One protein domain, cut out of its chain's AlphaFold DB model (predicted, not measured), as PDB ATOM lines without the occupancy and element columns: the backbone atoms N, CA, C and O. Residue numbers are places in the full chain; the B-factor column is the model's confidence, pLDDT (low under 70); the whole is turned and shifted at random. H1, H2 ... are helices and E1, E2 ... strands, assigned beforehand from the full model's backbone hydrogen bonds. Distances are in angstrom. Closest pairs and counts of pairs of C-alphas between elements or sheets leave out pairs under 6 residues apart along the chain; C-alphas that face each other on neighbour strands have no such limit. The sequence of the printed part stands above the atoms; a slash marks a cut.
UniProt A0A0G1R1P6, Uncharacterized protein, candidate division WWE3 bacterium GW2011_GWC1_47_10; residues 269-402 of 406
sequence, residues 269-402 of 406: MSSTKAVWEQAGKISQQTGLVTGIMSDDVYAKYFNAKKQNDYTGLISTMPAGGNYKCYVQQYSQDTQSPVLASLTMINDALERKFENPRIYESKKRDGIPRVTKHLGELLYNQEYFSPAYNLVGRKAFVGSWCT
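AT A GLANCE: This is residues 269 to 402 of the 406 residues of an uncharacterized protein of candidate division WWE3 bacterium GW2011_GWC1_47_10 (UniProt A0A0G1R1P6). A twisted sheet of three strands, E1, E3 and E2, has the long helix H1 packed along one face, while residues 370 to 374 of a long link pass over the other. From this slab H3 and H2 reach out at two separate places, and the long link after H3 runs back past H2's part of the model, leaving an open frame with a hollow middle. The printed part has 134 residues with four named helices and three named strands in the order H1 H2 E1 H3 E2 H4 E3, of the mixed class; the sheet, E1 - E3 - E2, is antiparallel throughout. It is only just compact, close to loose, with a radius of gyration of the C-alphas of 16.7 A, and spans 48 by 36 by 26 A.

IN THESE COORDINATES: Find C-alpha 269 at (-22.487, 8.769, -6.211); from there H1 runs 25.5 A to residue 286. Next come H2, residues 297 to 307, 15.3 A, and E1, residues 325 to 333, 25.3 A. H3 begins with C-alpha 337 at (-8.461, -12.962, 4.277) and runs 19.9 A to residue 350. E2 is residues 379 to 383, 12.7 A, and H4 residues 386 to 389, 5.0 A. E3, residues 393 to 401, 25.5 A, ends with C-alpha 401 at (-28.564, -6.012, -24.250).

HOW THE PARTS SIT: Look first at inner strand E3. With E1 it is antiparallel at 157 degrees, with N 328 and O 398 at 2.9 A; with E2 it is antiparallel at 157 degrees, with N 381 and O 397 at 2.9 A. H1 is on the sheet at a height of 8.4 A, over E3 and only just not over E1 and E2, with 2 C-alphas falling on each; the closest C-alphas of H1 and E3 are Val 275 and Val 397, 6.3 A. It runs along the strands, at 18 degrees to E3 on the local plane. H4 is on the same face, at a height of 5.7 A. E1, H3 and E2 form a split strand-helix-strand unit, two strands running the same way with E3 between them, and its crossover is right-handed. H3 is only just not on the sheet, with 4 pairs of C-alphas within 10 A; H2 is not on it and is apart from H1 and H3. In H1, H2 and H3 every O i to N i+4 pair is within hydrogen-bond range; H4 is too short for one.

THE WHOLE: The C-alphas farthest apart, of Gly 287 and Lys 352, lie 51.1 A from each other. The printed part has no cut. The links H2 to E1 and H3 to E2 are long, and residues 348 to 353, of which 348 to 350 belong to H3, stand free. Mean pLDDT of the printed part is 76.7; residues 295 to 322 and 354 to 367 are under 70.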
ATOM      1  N   MET A 269     -22.975   7.839  -5.188       80.75
ATOM      2  CA  MET A 269     -22.487   8.769  -6.211       80.75
ATOM      3  C   MET A 269     -21.645   8.049  -7.265       80.75
ATOM      4  O   MET A 269     -21.789   8.323  -8.457       80.75
ATOM      5  N   SER A 270     -20.790   7.119  -6.836       86.12
ATOM      6  CA  SER A 270     -19.905   6.368  -7.731       86.12
ATOM      7  C   SER A 270     -20.694   5.398  -8.606       86.12
ATOM      8  O   SER A 270     -20.508   5.386  -9.825       86.12
ATOM      9  N   SER A 271     -21.625   4.645  -8.013       85.00
ATOM     10  CA  SER A 271     -22.476   3.703  -8.735       85.00
ATOM     11  C   SER A 271     -23.408   4.428  -9.700       85.00
ATOM     12  O   SER A 271     -23.518   4.040 -10.855       85.00
ATOM     13  N   THR A 272     -24.048   5.513  -9.256       82.50
ATOM     14  CA  THR A 272     -24.998   6.291 -10.064       82.50
ATOM     15  C   THR A 272     -24.295   6.916 -11.257       82.50
ATOM     16  O   THR A 272     -24.776   6.799 -12.381       82.50
ATOM     17  N   LYS A 273     -23.114   7.509 -11.048       85.94
ATOM     18  CA  LYS A 273     -22.295   8.030 -12.145       85.94
ATOM     19  C   LYS A 273     -21.977   6.940 -13.173       85.94
ATOM     20  O   LYS A 273     -22.235   7.147 -14.353       85.94
ATOM     21  N   ALA A 274     -21.484   5.781 -12.734       90.56
ATOM     22  CA  ALA A 274     -21.146   4.676 -13.632       90.56
ATOM     23  C   ALA A 274     -22.377   4.116 -14.375       90.56
ATOM     24  O   ALA A 274     -22.305   3.835 -15.572       90.56
ATOM     25  N   VAL A 275     -23.525   4.007 -13.698       88.62
ATOM     26  CA  VAL A 275     -24.800   3.589 -14.301       88.62
ATOM     27  C   VAL A 275     -25.236   4.559 -15.401       88.62
ATOM     28  O   VAL A 275     -25.512   4.121 -16.519       88.62
ATOM     29  N   TRP A 276     -25.261   5.866 -15.128       88.62
ATOM     30  CA  TRP A 276     -25.682   6.865 -16.113       88.62
ATOM     31  C   TRP A 276     -24.683   7.029 -17.260       88.62
ATOM     32  O   TRP A 276     -25.101   7.224 -18.400       88.62
ATOM     33  N   GLU A 277     -23.378   6.900 -17.001       92.06
ATOM     34  CA  GLU A 277     -22.353   6.886 -18.051       92.06
ATOM     35  C   GLU A 277     -22.562   5.714 -19.018       92.06
ATOM     36  O   GLU A 277     -22.508   5.901 -20.235       92.06
ATOM     37  N   GLN A 278     -22.845   4.512 -18.506       93.19
ATOM     38  CA  GLN A 278     -23.123   3.350 -19.354       93.19
ATOM     39  C   GLN A 278     -24.467   3.460 -20.073       93.19
ATOM     40  O   GLN A 278     -24.523   3.211 -21.275       93.19
ATOM     41  N   ALA A 279     -25.529   3.893 -19.388       89.81
ATOM     42  CA  ALA A 279     -26.829   4.126 -20.015       89.81
ATOM     43  C   ALA A 279     -26.727   5.159 -21.152       89.81
ATOM     44  O   ALA A 279     -27.277   4.945 -22.232       89.81
ATOM     45  N   GLY A 280     -25.956   6.234 -20.950       90.38
ATOM     46  CA  GLY A 280     -25.676   7.238 -21.976       90.38
ATOM     47  C   GLY A 280     -24.938   6.660 -23.185       90.38
ATOM     48  O   GLY A 280     -25.340   6.914 -24.318       90.38
ATOM     49  N   LYS A 281     -23.913   5.826 -22.964       92.56
ATOM     50  CA  LYS A 281     -23.183   5.148 -24.052       92.56
ATOM     51  C   LYS A 281     -24.076   4.198 -24.850       92.56
ATOM     52  O   LYS A 281     -24.052   4.230 -26.077       92.56
ATOM     53  N   ILE A 282     -24.895   3.392 -24.172       91.00
ATOM     54  CA  ILE A 282     -25.857   2.494 -24.831       91.00
ATOM     55  C   ILE A 282     -26.866   3.306 -25.639       91.00
ATOM     56  O   ILE A 282     -27.152   2.954 -26.781       91.00
ATOM     57  N   SER A 283     -27.380   4.403 -25.081       90.38
ATOM     58  CA  SER A 283     -28.334   5.266 -25.774       90.38
ATOM     59  C   SER A 283     -27.730   5.873 -27.039       90.38
ATOM     60  O   SER A 283     -28.347   5.818 -28.100       90.38
ATOM     61  N   GLN A 284     -26.481   6.346 -26.968       91.00
ATOM     62  CA  GLN A 284     -25.757   6.874 -28.128       91.00
ATOM     63  C   GLN A 284     -25.520   5.817 -29.215       91.00
ATOM     64  O   GLN A 284     -25.580   6.139 -30.397       91.00
ATOM     65  N   GLN A 285     -25.260   4.565 -28.833       89.06
ATOM     66  CA  GLN A 285     -24.982   3.484 -29.783       89.06
ATOM     67  C   GLN A 285     -26.234   2.856 -30.394       89.06
ATOM     68  O   GLN A 285     -26.211   2.446 -31.550       89.06
ATOM     69  N   THR A 286     -27.311   2.736 -29.618       85.69
ATOM     70  CA  THR A 286     -28.513   1.976 -30.006       85.69
ATOM     71  C   THR A 286     -29.699   2.865 -30.374       85.69
ATOM     72  O   THR A 286     -30.684   2.371 -30.917       85.69
ATOM     73  N   GLY A 287     -29.653   4.157 -30.036       84.00
ATOM     74  CA  GLY A 287     -30.792   5.072 -30.128       84.00
ATOM     75  C   GLY A 287     -31.894   4.809 -29.089       84.00
ATOM     76  O   GLY A 287     -32.906   5.509 -29.082       84.00
ATOM     77  N   LEU A 288     -31.734   3.817 -28.202       82.19
ATOM     78  CA  LEU A 288     -32.716   3.500 -27.166       82.19
ATOM     79  C   LEU A 288     -32.643   4.517 -26.020       82.19
ATOM     80  O   LEU A 288     -31.570   4.804 -25.496       82.19
ATOM     81  N   VAL A 289     -33.799   5.026 -25.591       72.69
ATOM     82  CA  VAL A 289     -33.917   5.911 -24.414       72.69
ATOM     83  C   VAL A 289     -34.782   5.255 -23.337       72.69
ATOM     84  O   VAL A 289     -34.359   5.121 -22.197       72.69
ATOM     85  N   THR A 290     -35.966   4.761 -23.702       73.50
ATOM     86  CA  THR A 290     -36.919   4.117 -22.777       73.50
ATOM     87  C   THR A 290     -36.723   2.601 -22.641       73.50
ATOM     88  O   THR A 290     -37.293   1.984 -21.749       73.50
ATOM     89  N   GLY A 291     -35.901   1.991 -23.505       78.69
ATOM     90  CA  GLY A 291     -35.613   0.550 -23.506       78.69
ATOM     91  C   GLY A 291     -34.414   0.127 -22.646       78.69
ATOM     92  O   GLY A 291     -34.027  -1.042 -22.706       78.69
ATOM     93  N   ILE A 292     -33.812   1.054 -21.891       84.31
ATOM     94  CA  ILE A 292     -32.640   0.813 -21.036       84.31
ATOM     95  C   ILE A 292     -33.079   0.802 -19.571       84.31
ATOM     96  O   ILE A 292     -33.494   1.822 -19.026       84.31
ATOM     97  N   MET A 293     -32.934  -0.341 -18.909       83.62
ATOM     98  CA  MET A 293     -33.160  -0.463 -17.474       83.62
ATOM     99  C   MET A 293     -31.890  -0.065 -16.709       83.62
ATOM    100  O   MET A 293     -30.892  -0.772 -16.795       83.62
ATOM    101  N   SER A 294     -31.916   1.043 -15.963       73.25
ATOM    102  CA  SER A 294     -30.744   1.571 -15.233       73.25
ATOM    103  C   SER A 294     -31.036   1.973 -13.779       73.25
ATOM    104  O   SER A 294     -30.179   1.792 -12.916       73.25
ATOM    105  N   ASP A 295     -32.257   2.424 -13.480       67.31
ATOM    106  CA  ASP A 295     -32.747   2.713 -12.130       67.31
ATOM    107  C   ASP A 295     -34.268   2.480 -12.074       67.31
ATOM    108  O   ASP A 295     -35.009   2.961 -12.931       67.31
ATOM    109  N   ASP A 296     -34.747   1.699 -11.103       60.69
ATOM    110  CA  ASP A 296     -36.155   1.308 -10.975       60.69
ATOM    111  C   ASP A 296     -36.771   1.659  -9.612       60.69
ATOM    112  O   ASP A 296     -37.840   1.146  -9.275       60.69
ATOM    113  N   VAL A 297     -36.143   2.547  -8.826       61.44
ATOM    114  CA  VAL A 297     -36.635   2.943  -7.489       61.44
ATOM    115  C   VAL A 297     -38.092   3.428  -7.525       61.44
ATOM    116  O   VAL A 297     -38.912   2.971  -6.727       61.44
ATOM    117  N   TYR A 298     -38.459   4.283  -8.484       57.72
ATOM    118  CA  TYR A 298     -39.835   4.783  -8.603       57.72
ATOM    119  C   TYR A 298     -40.817   3.724  -9.104       57.72
ATOM    120  O   TYR A 298     -41.932   3.615  -8.596       57.72
ATOM    121  N   ALA A 299     -40.408   2.905 -10.071       62.34
ATOM    122  CA  ALA A 299     -41.264   1.846 -10.586       62.34
ATOM    123  C   ALA A 299     -41.549   0.783  -9.508       62.34
ATOM    124  O   ALA A 299     -42.666   0.274  -9.403       62.34
ATOM    125  N   LYS A 300     -40.577   0.523  -8.628       61.53
ATOM    126  CA  LYS A 300     -40.761  -0.281  -7.415       61.53
ATOM    127  C   LYS A 300     -41.690   0.362  -6.407       61.53
ATOM    128  O   LYS A 300     -42.521  -0.344  -5.854       61.53
ATOM    129  N   TYR A 301     -41.567   1.666  -6.172       62.34
ATOM    130  CA  TYR A 301     -42.476   2.387  -5.282       62.34
ATOM    131  C   TYR A 301     -43.933   2.226  -5.732       62.34
ATOM    132  O   TYR A 301     -44.780   1.809  -4.942       62.34
ATOM    133  N   PHE A 302     -44.227   2.463  -7.014       61.12
ATOM    134  CA  PHE A 302     -45.589   2.315  -7.533       61.12
ATOM    135  C   PHE A 302     -46.091   0.873  -7.483       61.12
ATOM    136  O   PHE A 302     -47.266   0.641  -7.206       61.12
ATOM    137  N   ASN A 303     -45.208  -0.097  -7.704       62.44
ATOM    138  CA  ASN A 303     -45.551  -1.507  -7.599       62.44
ATOM    139  C   ASN A 303     -45.842  -1.925  -6.146       62.44
ATOM    140  O   ASN A 303     -46.903  -2.473  -5.867       62.44
ATOM    141  N   ALA A 304     -44.964  -1.572  -5.205       61.56
ATOM    142  CA  ALA A 304     -45.163  -1.790  -3.772       61.56
ATOM    143  C   ALA A 304     -46.476  -1.158  -3.281       61.56
ATOM    144  O   ALA A 304     -47.251  -1.803  -2.576       61.56
ATOM    145  N   LYS A 305     -46.772   0.071  -3.731       61.62
ATOM    146  CA  LYS A 305     -48.034   0.777  -3.463       61.62
ATOM    147  C   LYS A 305     -49.242   0.022  -4.025       61.62
ATOM    148  O   LYS A 305     -50.231  -0.143  -3.319       61.62
ATOM    149  N   LYS A 306     -49.166  -0.459  -5.272       65.56
ATOM    150  CA  LYS A 306     -50.242  -1.223  -5.927       65.56
ATOM    151  C   LYS A 306     -50.524  -2.551  -5.220       65.56
ATOM    152  O   LYS A 306     -51.678  -2.955  -5.135       65.56
ATOM    153  N   GLN A 307     -49.484  -3.225  -4.737       64.44
ATOM    154  CA  GLN A 307     -49.593  -4.550  -4.117       64.44
ATOM    155  C   GLN A 307     -49.767  -4.513  -2.599       64.44
ATOM    156  O   GLN A 307     -49.982  -5.550  -1.978       64.44
ATOM    157  N   ASN A 308     -49.673  -3.324  -2.003       60.62
ATOM    158  CA  ASN A 308     -49.626  -3.137  -0.560       60.62
ATOM    159  C   ASN A 308     -48.512  -3.954   0.134       60.62
ATOM    160  O   ASN A 308     -48.658  -4.408   1.273       60.62
ATOM    161  N   ASP A 309     -47.388  -4.139  -0.565       57.59
ATOM    162  CA  ASP A 309     -46.216  -4.847  -0.062       57.59
ATOM    163  C   ASP A 309     -44.969  -3.969  -0.124       57.59
ATOM    164  O   ASP A 309     -44.381  -3.720  -1.174       57.59
ATOM    165  N   TYR A 310     -44.535  -3.551   1.057       54.06
ATOM    166  CA  TYR A 310     -43.358  -2.716   1.259       54.06
ATOM    167  C   TYR A 310     -42.159  -3.502   1.795       54.06
ATOM    168  O   TYR A 310     -41.123  -2.912   2.101       54.06
ATOM    169  N   THR A 311     -42.289  -4.826   1.914       53.62
ATOM    170  CA  THR A 311     -41.179  -5.712   2.286       53.62
ATOM    171  C   THR A 311     -40.193  -5.891   1.134       53.62
ATOM    172  O   THR A 311     -39.036  -6.232   1.363       53.62
ATOM    173  N   GLY A 312     -40.630  -5.621  -0.105       51.69
ATOM    174  CA  GLY A 312     -39.826  -5.832  -1.305       51.69
ATOM    175  C   GLY A 312     -39.665  -7.309  -1.673       51.69
ATOM    176  O   GLY A 312     -38.778  -7.632  -2.463       51.69
ATOM    177  N   LEU A 313     -40.488  -8.184  -1.085       49.31
ATOM    178  CA  LEU A 313     -40.440  -9.633  -1.269       49.31
ATOM    179  C   LEU A 313     -41.300 -10.109  -2.444       49.31
ATOM    180  O   LEU A 313     -41.063 -11.207  -2.948       49.31
ATOM    181  N   ILE A 314     -42.273  -9.315  -2.907       49.97
ATOM    182  CA  ILE A 314     -43.060  -9.688  -4.083       49.97
ATOM    183  C   ILE A 314     -42.279  -9.462  -5.389       49.97
ATOM    184  O   ILE A 314     -41.900  -8.347  -5.751       49.97
ATOM    185  N   SER A 315     -42.101 -10.562  -6.124       49.41
ATOM    186  CA  SER A 315     -41.599 -10.613  -7.498       49.41
ATOM    187  C   SER A 315     -42.645 -10.075  -8.468       49.41
ATOM    188  O   SER A 315     -43.635 -10.744  -8.747       49.41
ATOM    189  N   THR A 316     -42.442  -8.881  -9.015       51.03
ATOM    190  CA  THR A 316     -43.119  -8.469 -10.254       51.03
ATOM    191  C   THR A 316     -42.241  -7.494 -11.030       51.03
ATOM    192  O   THR A 316     -41.498  -6.704 -10.435       51.03
ATOM    193  N   MET A 317     -42.305  -7.552 -12.366       54.97
ATOM    194  CA  MET A 317     -41.656  -6.557 -13.220       54.97
ATOM    195  C   MET A 317     -42.144  -5.151 -12.824       54.97
ATOM    196  O   MET A 317     -43.355  -4.949 -12.694       54.97
ATOM    197  N   PRO A 318     -41.240  -4.170 -12.646       55.50
ATOM    198  CA  PRO A 318     -41.643  -2.781 -12.500       55.50
ATOM    199  C   PRO A 318     -42.528  -2.385 -13.688       55.50
ATOM    200  O   PRO A 318     -42.168  -2.629 -14.841       55.50
ATOM    201  N   ALA A 319     -43.701  -1.815 -13.409       46.00
ATOM    202  CA  ALA A 319     -44.646  -1.420 -14.447       46.00
ATOM    203  C   ALA A 319     -43.981  -0.443 -15.434       46.00
ATOM    204  O   ALA A 319     -43.420   0.564 -15.003       46.00
ATOM    205  N   GLY A 320     -44.069  -0.732 -16.740       50.22
ATOM    206  CA  GLY A 320     -43.819   0.269 -17.785       50.22
ATOM    207  C   GLY A 320     -42.661   0.062 -18.771       50.22
ATOM    208  O   GLY A 320     -42.312   1.038 -19.427       50.22
ATOM    209  N   GLY A 321     -42.077  -1.131 -18.964       57.50
ATOM    210  CA  GLY A 321     -41.081  -1.275 -20.040       57.50
ATOM    211  C   GLY A 321     -40.773  -2.692 -20.523       57.50
ATOM    212  O   GLY A 321     -40.397  -3.555 -19.735       57.50
ATOM    213  N   ASN A 322     -40.832  -2.893 -21.846       69.62
ATOM    214  CA  ASN A 322     -40.084  -3.950 -22.536       69.62
ATOM    215  C   ASN A 322     -38.619  -3.497 -22.639       69.62
ATOM    216  O   ASN A 322     -38.214  -2.884 -23.631       69.62
ATOM    217  N   TYR A 323     -37.841  -3.728 -21.582       80.38
ATOM    218  CA  TYR A 323     -36.420  -3.385 -21.562       80.38
ATOM    219  C   TYR A 323     -35.642  -4.319 -22.491       80.38
ATOM    220  O   TYR A 323     -35.800  -5.533 -22.430       80.38
ATOM    221  N   LYS A 324     -34.802  -3.743 -23.354       86.69
ATOM    222  CA  LYS A 324     -33.906  -4.485 -24.256       86.69
ATOM    223  C   LYS A 324     -32.465  -4.470 -23.765       86.69
ATOM    224  O   LYS A 324     -31.689  -5.354 -24.111       86.69
ATOM    225  N   CYS A 325     -32.112  -3.460 -22.976       88.38
ATOM    226  CA  CYS A 325     -30.791  -3.297 -22.399       88.38
ATOM    227  C   CYS A 325     -30.893  -3.097 -20.893       88.38
ATOM    228  O   CYS A 325     -31.836  -2.481 -20.393       88.38
ATOM    229  N   TYR A 326     -29.897  -3.600 -20.178       87.56
ATOM    230  CA  TYR A 326     -29.843  -3.608 -18.728       87.56
ATOM    231  C   TYR A 326     -28.503  -3.045 -18.281       87.56
ATOM    232  O   TYR A 326     -27.465  -3.382 -18.840       87.56
ATOM    233  N   VAL A 327     -28.537  -2.191 -17.265       89.44
ATOM    234  CA  VAL A 327     -27.374  -1.637 -16.577       89.44
ATOM    235  C   VAL A 327     -27.548  -1.984 -15.105       89.44
ATOM    236  O   VAL A 327     -28.487  -1.521 -14.460       89.44
ATOM    237  N   GLN A 328     -26.692  -2.854 -14.572       86.00
ATOM    238  CA  GLN A 328     -26.818  -3.359 -13.205       86.00
ATOM    239  C   GLN A 328     -25.490  -3.322 -12.460       86.00
ATOM    240  O   GLN A 328     -24.417  -3.557 -13.015       86.00
ATOM    241  N   GLN A 329     -25.594  -3.061 -11.160       85.50
ATOM    242  CA  GLN A 329     -24.481  -3.139 -10.227       85.50
ATOM    243  C   GLN A 329     -24.254  -4.595  -9.810       85.50
ATOM    244  O   GLN A 329     -25.208  -5.330  -9.555       85.50
ATOM    245  N   TYR A 330     -22.998  -5.004  -9.685       84.69
ATOM    246  CA  TYR A 330     -22.613  -6.273  -9.076       84.69
ATOM    247  C   TYR A 330     -21.269  -6.149  -8.369       84.69
ATOM    248  O   TYR A 330     -20.599  -5.122  -8.445       84.69
ATOM    249  N   SER A 331     -20.868  -7.198  -7.658       87.12
ATOM    250  CA  SER A 331     -19.548  -7.249  -7.036       87.12
ATOM    251  C   SER A 331     -18.862  -8.575  -7.322       87.12
ATOM    252  O   SER A 331     -19.536  -9.569  -7.600       87.12
ATOM    253  N   GLN A 332     -17.537  -8.576  -7.240       87.38
ATOM    254  CA  GLN A 332     -16.707  -9.772  -7.337       87.38
ATOM    255  C   GLN A 332     -15.853  -9.932  -6.082       87.38
ATOM    256  O   GLN A 332     -15.320  -8.962  -5.531       87.38
ATOM    257  N   ASP A 333     -15.735 -11.178  -5.643       87.75
ATOM    258  CA  ASP A 333     -14.905 -11.600  -4.525       87.75
ATOM    259  C   ASP A 333     -13.425 -11.434  -4.889       87.75
ATOM    260  O   ASP A 333     -13.005 -11.717  -6.012       87.75
ATOM    261  N   THR A 334     -12.620 -10.993  -3.927       84.88
ATOM    262  CA  THR A 334     -11.154 -11.031  -4.038       84.88
ATOM    263  C   THR A 334     -10.589 -12.113  -3.119       84.88
ATOM    264  O   THR A 334     -11.287 -12.612  -2.236       84.88
ATOM    265  N   GLN A 335      -9.305 -12.454  -3.269       86.00
ATOM    266  CA  GLN A 335      -8.594 -13.380  -2.371       86.00
ATOM    267  C   GLN A 335      -8.252 -12.735  -1.008       86.00
ATOM    268  O   GLN A 335      -7.138 -12.853  -0.504       86.00
ATOM    269  N   SER A 336      -9.196 -12.000  -0.416       87.94
ATOM    270  CA  SER A 336      -8.993 -11.276   0.838       87.94
ATOM    271  C   SER A 336      -9.219 -12.184   2.055       87.94
ATOM    272  O   SER A 336     -10.308 -12.748   2.200       87.94
ATOM    273  N   PRO A 337      -8.263 -12.265   3.002       87.50
ATOM    274  CA  PRO A 337      -8.461 -12.962   4.277       87.50
ATOM    275  C   PRO A 337      -9.614 -12.384   5.113       87.50
ATOM    276  O   PRO A 337     -10.275 -13.108   5.862       87.50
ATOM    277  N   VAL A 338      -9.878 -11.079   4.964       86.12
ATOM    278  CA  VAL A 338     -10.991 -10.391   5.634       86.12
ATOM    279  C   VAL A 338     -12.323 -10.929   5.125       86.12
ATOM    280  O   VAL A 338     -13.205 -11.225   5.930       86.12
ATOM    281  N   LEU A 339     -12.448 -11.115   3.807       86.69
ATOM    282  CA  LEU A 339     -13.650 -11.679   3.198       86.69
ATOM    283  C   LEU A 339     -13.904 -13.095   3.715       86.69
ATOM    284  O   LEU A 339     -14.998 -13.384   4.188       86.69
ATOM    285  N   ALA A 340     -12.879 -13.951   3.683       86.75
ATOM    286  CA  ALA A 340     -12.982 -15.334   4.142       86.75
ATOM    287  C   ALA A 340     -13.433 -15.425   5.611       86.75
ATOM    288  O   ALA A 340     -14.335 -16.194   5.943       86.75
ATOM    289  N   SER A 341     -12.852 -14.592   6.478       87.94
ATOM    290  CA  SER A 341     -13.191 -14.550   7.905       87.94
ATOM    291  C   SER A 341     -14.622 -14.063   8.142       87.94
ATOM    292  O   SER A 341     -15.356 -14.656   8.933       87.94
ATOM    293  N   LEU A 342     -15.043 -12.999   7.447       85.56
ATOM    294  CA  LEU A 342     -16.401 -12.464   7.560       85.56
ATOM    295  C   LEU A 342     -17.450 -13.461   7.072       85.56
ATOM    296  O   LEU A 342     -18.461 -13.629   7.749       85.56
ATOM    297  N   THR A 343     -17.205 -14.142   5.951       85.56
ATOM    298  CA  THR A 343     -18.099 -15.187   5.437       85.56
ATOM    299  C   THR A 343     -18.221 -16.330   6.442       85.56
ATOM    300  O   THR A 343     -19.331 -16.673   6.828       85.56
ATOM    301  N   MET A 344     -17.104 -16.836   6.981       86.12
ATOM    302  CA  MET A 344     -17.123 -17.908   7.987       86.12
ATOM    303  C   MET A 344     -17.921 -17.528   9.246       86.12
ATOM    304  O   MET A 344     -18.706 -18.328   9.758       86.12
ATOM    305  N   ILE A 345     -17.728 -16.306   9.759       85.69
ATOM    306  CA  ILE A 345     -18.476 -15.802  10.919       85.69
ATOM    307  C   ILE A 345     -19.961 -15.666  10.576       85.69
ATOM    308  O   ILE A 345     -20.813 -16.050  11.379       85.69
ATOM    309  N   ASN A 346     -20.276 -15.124   9.399       82.81
ATOM    310  CA  ASN A 346     -21.651 -14.937   8.961       82.81
ATOM    311  C   ASN A 346     -22.374 -16.287   8.819       82.81
ATOM    312  O   ASN A 346     -23.444 -16.439   9.399       82.81
ATOM    313  N   ASP A 347     -21.749 -17.288   8.198       82.38
ATOM    314  CA  ASP A 347     -22.292 -18.647   8.051       82.38
ATOM    315  C   ASP A 347     -22.535 -19.326   9.411       82.38
ATOM    316  O   ASP A 347     -23.522 -20.039   9.616       82.38
ATOM    317  N   ALA A 348     -21.642 -19.102  10.382       85.12
ATOM    318  CA  ALA A 348     -21.806 -19.619  11.738       85.12
ATOM    319  C   ALA A 348     -22.981 -18.951  12.474       85.12
ATOM    320  O   ALA A 348     -23.706 -19.617  13.222       85.12
ATOM    321  N   LEU A 349     -23.172 -17.644  12.269       82.44
ATOM    322  CA  LEU A 349     -24.246 -16.867  12.883       82.44
ATOM    323  C   LEU A 349     -25.603 -17.118  12.221       82.44
ATOM    324  O   LEU A 349     -26.600 -17.169  12.940       82.44
ATOM    325  N   GLU A 350     -25.650 -17.347  10.908       71.81
ATOM    326  CA  GLU A 350     -26.887 -17.610  10.156       71.81
ATOM    327  C   GLU A 350     -27.654 -18.832  10.670       71.81
ATOM    328  O   GLU A 350     -28.881 -18.854  10.635       71.81
ATOM    329  N   ARG A 351     -26.960 -19.808  11.272       72.88
ATOM    330  CA  ARG A 351     -27.596 -20.966  11.930       72.88
ATOM    331  C   ARG A 351     -28.475 -20.593  13.129       72.88
ATOM    332  O   ARG A 351     -29.324 -21.388  13.522       72.88
ATOM    333  N   LYS A 352     -28.241 -19.436  13.757       79.31
ATOM    334  CA  LYS A 352     -28.968 -18.957  14.952       79.31
ATOM    335  C   LYS A 352     -29.769 -17.685  14.690       79.31
ATOM    336  O   LYS A 352     -30.833 -17.498  15.272       79.31
ATOM    337  N   PHE A 353     -29.240 -16.819  13.837       74.69
ATOM    338  CA  PHE A 353     -29.819 -15.552  13.430       74.69
ATOM    339  C   PHE A 353     -29.824 -15.538  11.909       74.69
ATOM    340  O   PHE A 353     -28.875 -15.067  11.287       74.69
ATOM    341  N   GLU A 354     -30.865 -16.129  11.322       68.81
ATOM    342  CA  GLU A 354     -31.043 -16.129   9.873       68.81
ATOM    343  C   GLU A 354     -31.058 -14.674   9.396       68.81
ATOM    344  O   GLU A 354     -31.931 -13.891   9.791       68.81
ATOM    345  N   ASN A 355     -30.053 -14.299   8.599       65.50
ATOM    346  CA  ASN A 355     -29.992 -12.979   7.995       65.50
ATOM    347  C   ASN A 355     -31.254 -12.839   7.134       65.50
ATOM    348  O   ASN A 355     -31.507 -13.720   6.304       65.50
ATOM    349  N   PRO A 356     -32.082 -11.801   7.352       58.41
ATOM    350  CA  PRO A 356     -33.312 -11.625   6.605       58.41
ATOM    351  C   PRO A 356     -33.051 -11.814   5.121       58.41
ATOM    352  O   PRO A 356     -32.108 -11.254   4.559       58.41
ATOM    353  N   ARG A 357     -33.895 -12.630   4.497       50.25
ATOM    354  CA  ARG A 357     -33.780 -13.089   3.115       50.25
ATOM    355  C   ARG A 357     -34.007 -11.977   2.075       50.25
ATOM    356  O   ARG A 357     -34.669 -12.203   1.074       50.25
ATOM    357  N   ILE A 358     -33.412 -10.794   2.235       45.75
ATOM    358  CA  ILE A 358     -33.240  -9.831   1.133       45.75
ATOM    359  C   ILE A 358     -32.330 -10.436   0.048       45.75
ATOM    360  O   ILE A 358     -32.546 -10.211  -1.146       45.75
ATOM    361  N   TYR A 359     -31.390 -11.299   0.446       41.19
ATOM    362  CA  TYR A 359     -30.586 -12.130  -0.460       41.19
ATOM    363  C   TYR A 359     -31.413 -13.190  -1.209       41.19
ATOM    364  O   TYR A 359     -31.041 -13.593  -2.312       41.19
ATOM    365  N   GLU A 360     -32.573 -13.588  -0.665       37.00
ATOM    366  CA  GLU A 360     -33.604 -14.348  -1.379       37.00
ATOM    367  C   GLU A 360     -34.817 -13.484  -1.752       37.00
ATOM    368  O   GLU A 360     -35.936 -14.001  -1.804       37.00
ATOM    369  N   SER A 361     -34.619 -12.211  -2.123       41.50
ATOM    370  CA  SER A 361     -35.494 -11.584  -3.129       41.50
ATOM    371  C   SER A 361     -35.337 -12.386  -4.432       41.50
ATOM    372  O   SER A 361     -34.616 -12.070  -5.385       41.50
ATOM    373  N   LYS A 362     -35.933 -13.578  -4.390       40.19
ATOM    374  CA  LYS A 362     -36.054 -14.559  -5.442       40.19
ATOM    375  C   LYS A 362     -36.727 -13.817  -6.567       40.19
ATOM    376  O   LYS A 362     -37.870 -13.421  -6.417       40.19
ATOM    377  N   LYS A 363     -35.972 -13.693  -7.660       44.09
ATOM    378  CA  LYS A 363     -36.446 -13.334  -8.992       44.09
ATOM    379  C   LYS A 363     -37.181 -11.986  -8.990       44.09
ATOM    380  O   LYS A 363     -38.326 -11.886  -8.600       44.09
ATOM    381  N   ARG A 364     -36.572 -10.937  -9.545       51.81
ATOM    382  CA  ARG A 364     -37.418 -10.051 -10.349       51.81
ATOM    383  C   ARG A 364     -37.851 -10.933 -11.515       51.81
ATOM    384  O   ARG A 364     -37.022 -11.160 -12.396       51.81
ATOM    385  N   ASP A 365     -39.021 -11.570 -11.452       51.12
ATOM    386  CA  ASP A 365     -39.478 -12.378 -12.583       51.12
ATOM    387  C   ASP A 365     -39.417 -11.498 -13.835       51.12
ATOM    388  O   ASP A 365     -39.893 -10.363 -13.836       51.12
ATOM    389  N   GLY A 366     -38.708 -11.986 -14.854       58.22
ATOM    390  CA  GLY A 366     -38.514 -11.286 -16.119       58.22
ATOM    391  C   GLY A 366     -37.334 -10.304 -16.214       58.22
ATOM    392  O   GLY A 366     -37.084  -9.820 -17.313       58.22
ATOM    393  N   ILE A 367     -36.572 -10.015 -15.146       68.25
ATOM    394  CA  ILE A 367     -35.355  -9.179 -15.261       68.25
ATOM    395  C   ILE A 367     -34.089 -10.054 -15.195       68.25
ATOM    396  O   ILE A 367     -33.830 -10.684 -14.160       68.25
ATOM    397  N   PRO A 368     -33.275 -10.095 -16.268       73.44
ATOM    398  CA  PRO A 368     -32.030 -10.846 -16.296       73.44
ATOM    399  C   PRO A 368     -31.024 -10.299 -15.279       73.44
ATOM    400  O   PRO A 368     -31.019  -9.115 -14.937       73.44
ATOM    401  N   ARG A 369     -30.163 -11.185 -14.771       74.62
ATOM    402  CA  ARG A 369     -29.130 -10.847 -13.782       74.62
ATOM    403  C   ARG A 369     -27.791 -10.695 -14.469       74.62
ATOM    404  O   ARG A 369     -27.353 -11.639 -15.120       74.62
ATOM    405  N   VAL A 370     -27.087  -9.603 -14.193       80.44
ATOM    406  CA  VAL A 370     -25.743  -9.363 -14.744       80.44
ATOM    407  C   VAL A 370     -24.777 -10.528 -14.507       80.44
ATOM    408  O   VAL A 370     -24.001 -10.872 -15.389       80.44
ATOM    409  N   THR A 371     -24.892 -11.236 -13.376       79.25
ATOM    410  CA  THR A 371     -24.050 -12.403 -13.057       79.25
ATOM    411  C   THR A 371     -24.212 -13.579 -14.023       79.25
ATOM    412  O   THR A 371     -23.323 -14.421 -14.090       79.25
ATOM    413  N   LYS A 372     -25.327 -13.661 -14.759       82.62
ATOM    414  CA  LYS A 372     -25.557 -14.668 -15.809       82.62
ATOM    415  C   LYS A 372     -25.121 -14.200 -17.201       82.62
ATOM    416  O   LYS A 372     -25.012 -15.029 -18.089       82.62
ATOM    417  N   HIS A 373     -24.851 -12.905 -17.363       85.38
ATOM    418  CA  HIS A 373     -24.518 -12.260 -18.636       85.38
ATOM    419  C   HIS A 373     -23.118 -11.624 -18.606       85.38
ATOM    420  O   HIS A 373     -22.823 -10.732 -19.392       85.38
ATOM    421  N   LEU A 374     -22.229 -12.072 -17.707       86.38
ATOM    422  CA  LEU A 374     -20.870 -11.519 -17.593       86.38
ATOM    423  C   LEU A 374     -20.049 -11.682 -18.885       86.38
ATOM    424  O   LEU A 374     -19.170 -10.866 -19.147       86.38
ATOM    425  N   GLY A 375     -20.342 -12.708 -19.692       86.12
ATOM    426  CA  GLY A 375     -19.726 -12.914 -21.008       86.12
ATOM    427  C   GLY A 375     -20.324 -12.061 -22.135       86.12
ATOM    428  O   GLY A 375     -19.745 -12.001 -23.212       86.12
ATOM    429  N   GLU A 376     -21.455 -11.396 -21.891       89.19
ATOM    430  CA  GLU A 376     -22.218 -10.606 -22.874       89.19
ATOM    431  C   GLU A 376     -22.166  -9.097 -22.564       89.19
ATOM    432  O   GLU A 376     -22.936  -8.307 -23.114       89.19
ATOM    433  N   LEU A 377     -21.286  -8.677 -21.647       91.62
ATOM    434  CA  LEU A 377     -21.200  -7.281 -21.230       91.62
ATOM    435  C   LEU A 377     -20.667  -6.400 -22.365       91.62
ATOM    436  O   LEU A 377     -19.550  -6.584 -22.845       91.62
ATOM    437  N   LEU A 378     -21.446  -5.383 -22.725       91.62
ATOM    438  CA  LEU A 378     -21.047  -4.303 -23.625       91.62
ATOM    439  C   LEU A 378     -20.087  -3.341 -22.923       91.62
ATOM    440  O   LEU A 378     -19.075  -2.928 -23.485       91.62
ATOM    441  N   TYR A 379     -20.403  -3.003 -21.671       92.88
ATOM    442  CA  TYR A 379     -19.551  -2.194 -20.811       92.88
ATOM    443  C   TYR A 379     -19.463  -2.807 -19.424       92.88
ATOM    444  O   TYR A 379     -20.446  -3.318 -18.885       92.88
ATOM    445  N   ASN A 380     -18.278  -2.711 -18.830       94.62
ATOM    446  CA  ASN A 380     -18.020  -3.125 -17.463       94.62
ATOM    447  C   ASN A 380     -17.061  -2.128 -16.806       94.62
ATOM    448  O   ASN A 380     -15.948  -1.932 -17.291       94.62
ATOM    449  N   GLN A 381     -17.493  -1.482 -15.729       94.50
ATOM    450  CA  GLN A 381     -16.741  -0.420 -15.063       94.50
ATOM    451  C   GLN A 381     -16.615  -0.734 -13.579       94.50
ATOM    452  O   GLN A 381     -17.625  -0.800 -12.878       94.50
ATOM    453  N   GLU A 382     -15.380  -0.905 -13.102       94.25
ATOM    454  CA  GLU A 382     -15.087  -0.930 -11.667       94.25
ATOM    455  C   GLU A 382     -15.331   0.472 -11.096       94.25
ATOM    456  O   GLU A 382     -14.930   1.476 -11.693       94.25
ATOM    457  N   TYR A 383     -15.987   0.552  -9.944       91.81
ATOM    458  CA  TYR A 383     -16.157   1.798  -9.210       91.81
ATOM    459  C   TYR A 383     -15.733   1.618  -7.754       91.81
ATOM    460  O   TYR A 383     -15.814   0.531  -7.181       91.81
ATOM    461  N   PHE A 384     -15.251   2.701  -7.150       89.38
ATOM    462  CA  PHE A 384     -14.818   2.665  -5.763       89.38
ATOM    463  C   PHE A 384     -16.030   2.629  -4.828       89.38
ATOM    464  O   PHE A 384     -16.887   3.511  -4.885       89.38
ATOM    465  N   SER A 385     -16.070   1.637  -3.937       89.25
ATOM    466  CA  SER A 385     -17.091   1.536  -2.904       89.25
ATOM    467  C   SER A 385     -16.478   1.093  -1.577       89.25
ATOM    468  O   SER A 385     -16.205  -0.095  -1.390       89.25
ATOM    469  N   PRO A 386     -16.306   1.995  -0.596       87.56
ATOM    470  CA  PRO A 386     -15.684   1.633   0.676       87.56
ATOM    471  C   PRO A 386     -16.434   0.495   1.390       87.56
ATOM    472  O   PRO A 386     -15.808  -0.322   2.060       87.56
ATOM    473  N   ALA A 387     -17.752   0.375   1.187       85.81
ATOM    474  CA  ALA A 387     -18.563  -0.691   1.767       85.81
ATOM    475  C   ALA A 387     -18.208  -2.097   1.240       85.81
ATOM    476  O   ALA A 387     -18.242  -3.058   2.016       85.81
ATOM    477  N   TYR A 388     -17.853  -2.218  -0.046       87.94
ATOM    478  CA  TYR A 388     -17.394  -3.470  -0.666       87.94
ATOM    479  C   TYR A 388     -15.875  -3.648  -0.526       87.94
ATOM    480  O   TYR A 388     -15.408  -4.720  -0.141       87.94
ATOM    481  N   ASN A 389     -15.092  -2.595  -0.765       90.06
ATOM    482  CA  ASN A 389     -13.630  -2.647  -0.744       90.06
ATOM    483  C   ASN A 389     -13.081  -3.076   0.627       90.06
ATOM    484  O   ASN A 389     -12.157  -3.886   0.679       90.06
ATOM    485  N   LEU A 390     -13.666  -2.605   1.736       89.75
ATOM    486  CA  LEU A 390     -13.205  -2.962   3.088       89.75
ATOM    487  C   LEU A 390     -13.435  -4.428   3.456       89.75
ATOM    488  O   LEU A 390     -12.706  -4.968   4.282       89.75
ATOM    489  N   VAL A 391     -14.416  -5.084   2.834       88.38
ATOM    490  CA  VAL A 391     -14.627  -6.528   2.996       88.38
ATOM    491  C   VAL A 391     -13.903  -7.338   1.927       88.38
ATOM    492  O   VAL A 391     -14.141  -8.531   1.812       88.38
ATOM    493  N   GLY A 392     -13.022  -6.720   1.134       87.81
ATOM    494  CA  GLY A 392     -12.290  -7.411   0.076       87.81
ATOM    495  C   GLY A 392     -13.160  -7.780  -1.122       87.81
ATOM    496  O   GLY A 392     -13.001  -8.860  -1.689       87.81
ATOM    497  N   ARG A 393     -14.088  -6.910  -1.516       89.94
ATOM    498  CA  ARG A 393     -14.877  -7.053  -2.745       89.94
ATOM    499  C   ARG A 393     -14.643  -5.867  -3.666       89.94
ATOM    500  O   ARG A 393     -14.469  -4.739  -3.210       89.94
ATOM    501  N   LYS A 394     -14.669  -6.128  -4.968       91.69
ATOM    502  CA  LYS A 394     -14.660  -5.092  -6.004       91.69
ATOM    503  C   LYS A 394     -16.076  -4.858  -6.497       91.69
ATOM    504  O   LYS A 394     -16.798  -5.828  -6.721       91.69
ATOM    505  N   ALA A 395     -16.464  -3.600  -6.658       91.25
ATOM    506  CA  ALA A 395     -17.792  -3.223  -7.119       91.25
ATOM    507  C   ALA A 395     -17.745  -2.797  -8.591       91.25
ATOM    508  O   ALA A 395     -16.830  -2.094  -9.018       91.25
ATOM    509  N   PHE A 396     -18.730  -3.243  -9.364       91.81
ATOM    510  CA  PHE A 396     -18.804  -3.041 -10.803       91.81
ATOM    511  C   PHE A 396     -20.199  -2.603 -11.227       91.81
ATOM    512  O   PHE A 396     -21.203  -2.997 -10.635       91.81
ATOM    513  N   VAL A 397     -20.258  -1.841 -12.312       91.62
ATOM    514  CA  VAL A 397     -21.470  -1.673 -13.111       91.62
ATOM    515  C   VAL A 397     -21.244  -2.383 -14.432       91.62
ATOM    516  O   VAL A 397     -20.272  -2.091 -15.127       91.62
ATOM    517  N   GLY A 398     -22.125  -3.321 -14.758       91.31
ATOM    518  CA  GLY A 398     -22.128  -4.029 -16.029       91.31
ATOM    519  C   GLY A 398     -23.374  -3.687 -16.826       91.31
ATOM    520  O   GLY A 398     -24.457  -3.527 -16.253       91.31
ATOM    521  N   SER A 399     -23.233  -3.619 -18.143       92.81
ATOM    522  CA  SER A 399     -24.369  -3.466 -19.039       92.81
ATOM    523  C   SER A 399     -24.332  -4.421 -20.215       92.81
ATOM    524  O   SER A 399     -23.268  -4.739 -20.737       92.81
ATOM    525  N   TRP A 400     -25.509  -4.879 -20.621       92.31
ATOM    526  CA  TRP A 400     -25.710  -5.794 -21.739       92.31
ATOM    527  C   TRP A 400     -27.074  -5.532 -22.372       92.31
ATOM    528  O   TRP A 400     -27.946  -4.904 -21.764       92.31
ATOM    529  N   CYS A 401     -27.268  -6.023 -23.590       89.56
ATOM    530  CA  CYS A 401     -28.564  -6.012 -24.250       89.56
ATOM    531  C   CYS A 401     -28.954  -7.439 -24.608       89.56
ATOM    532  O   CYS A 401     -28.140  -8.195 -25.130       89.56
ATOM    533  N   THR A 402     -30.201  -7.804 -24.335       83.94
ATOM    534  CA  THR A 402     -30.754  -9.076 -24.787       83.94
ATOM    535  C   THR A 402     -31.148  -8.911 -26.248       83.94
ATOM    536  O   THR A 402     -32.048  -8.129 -26.567       83.94
TER     537      THR A 402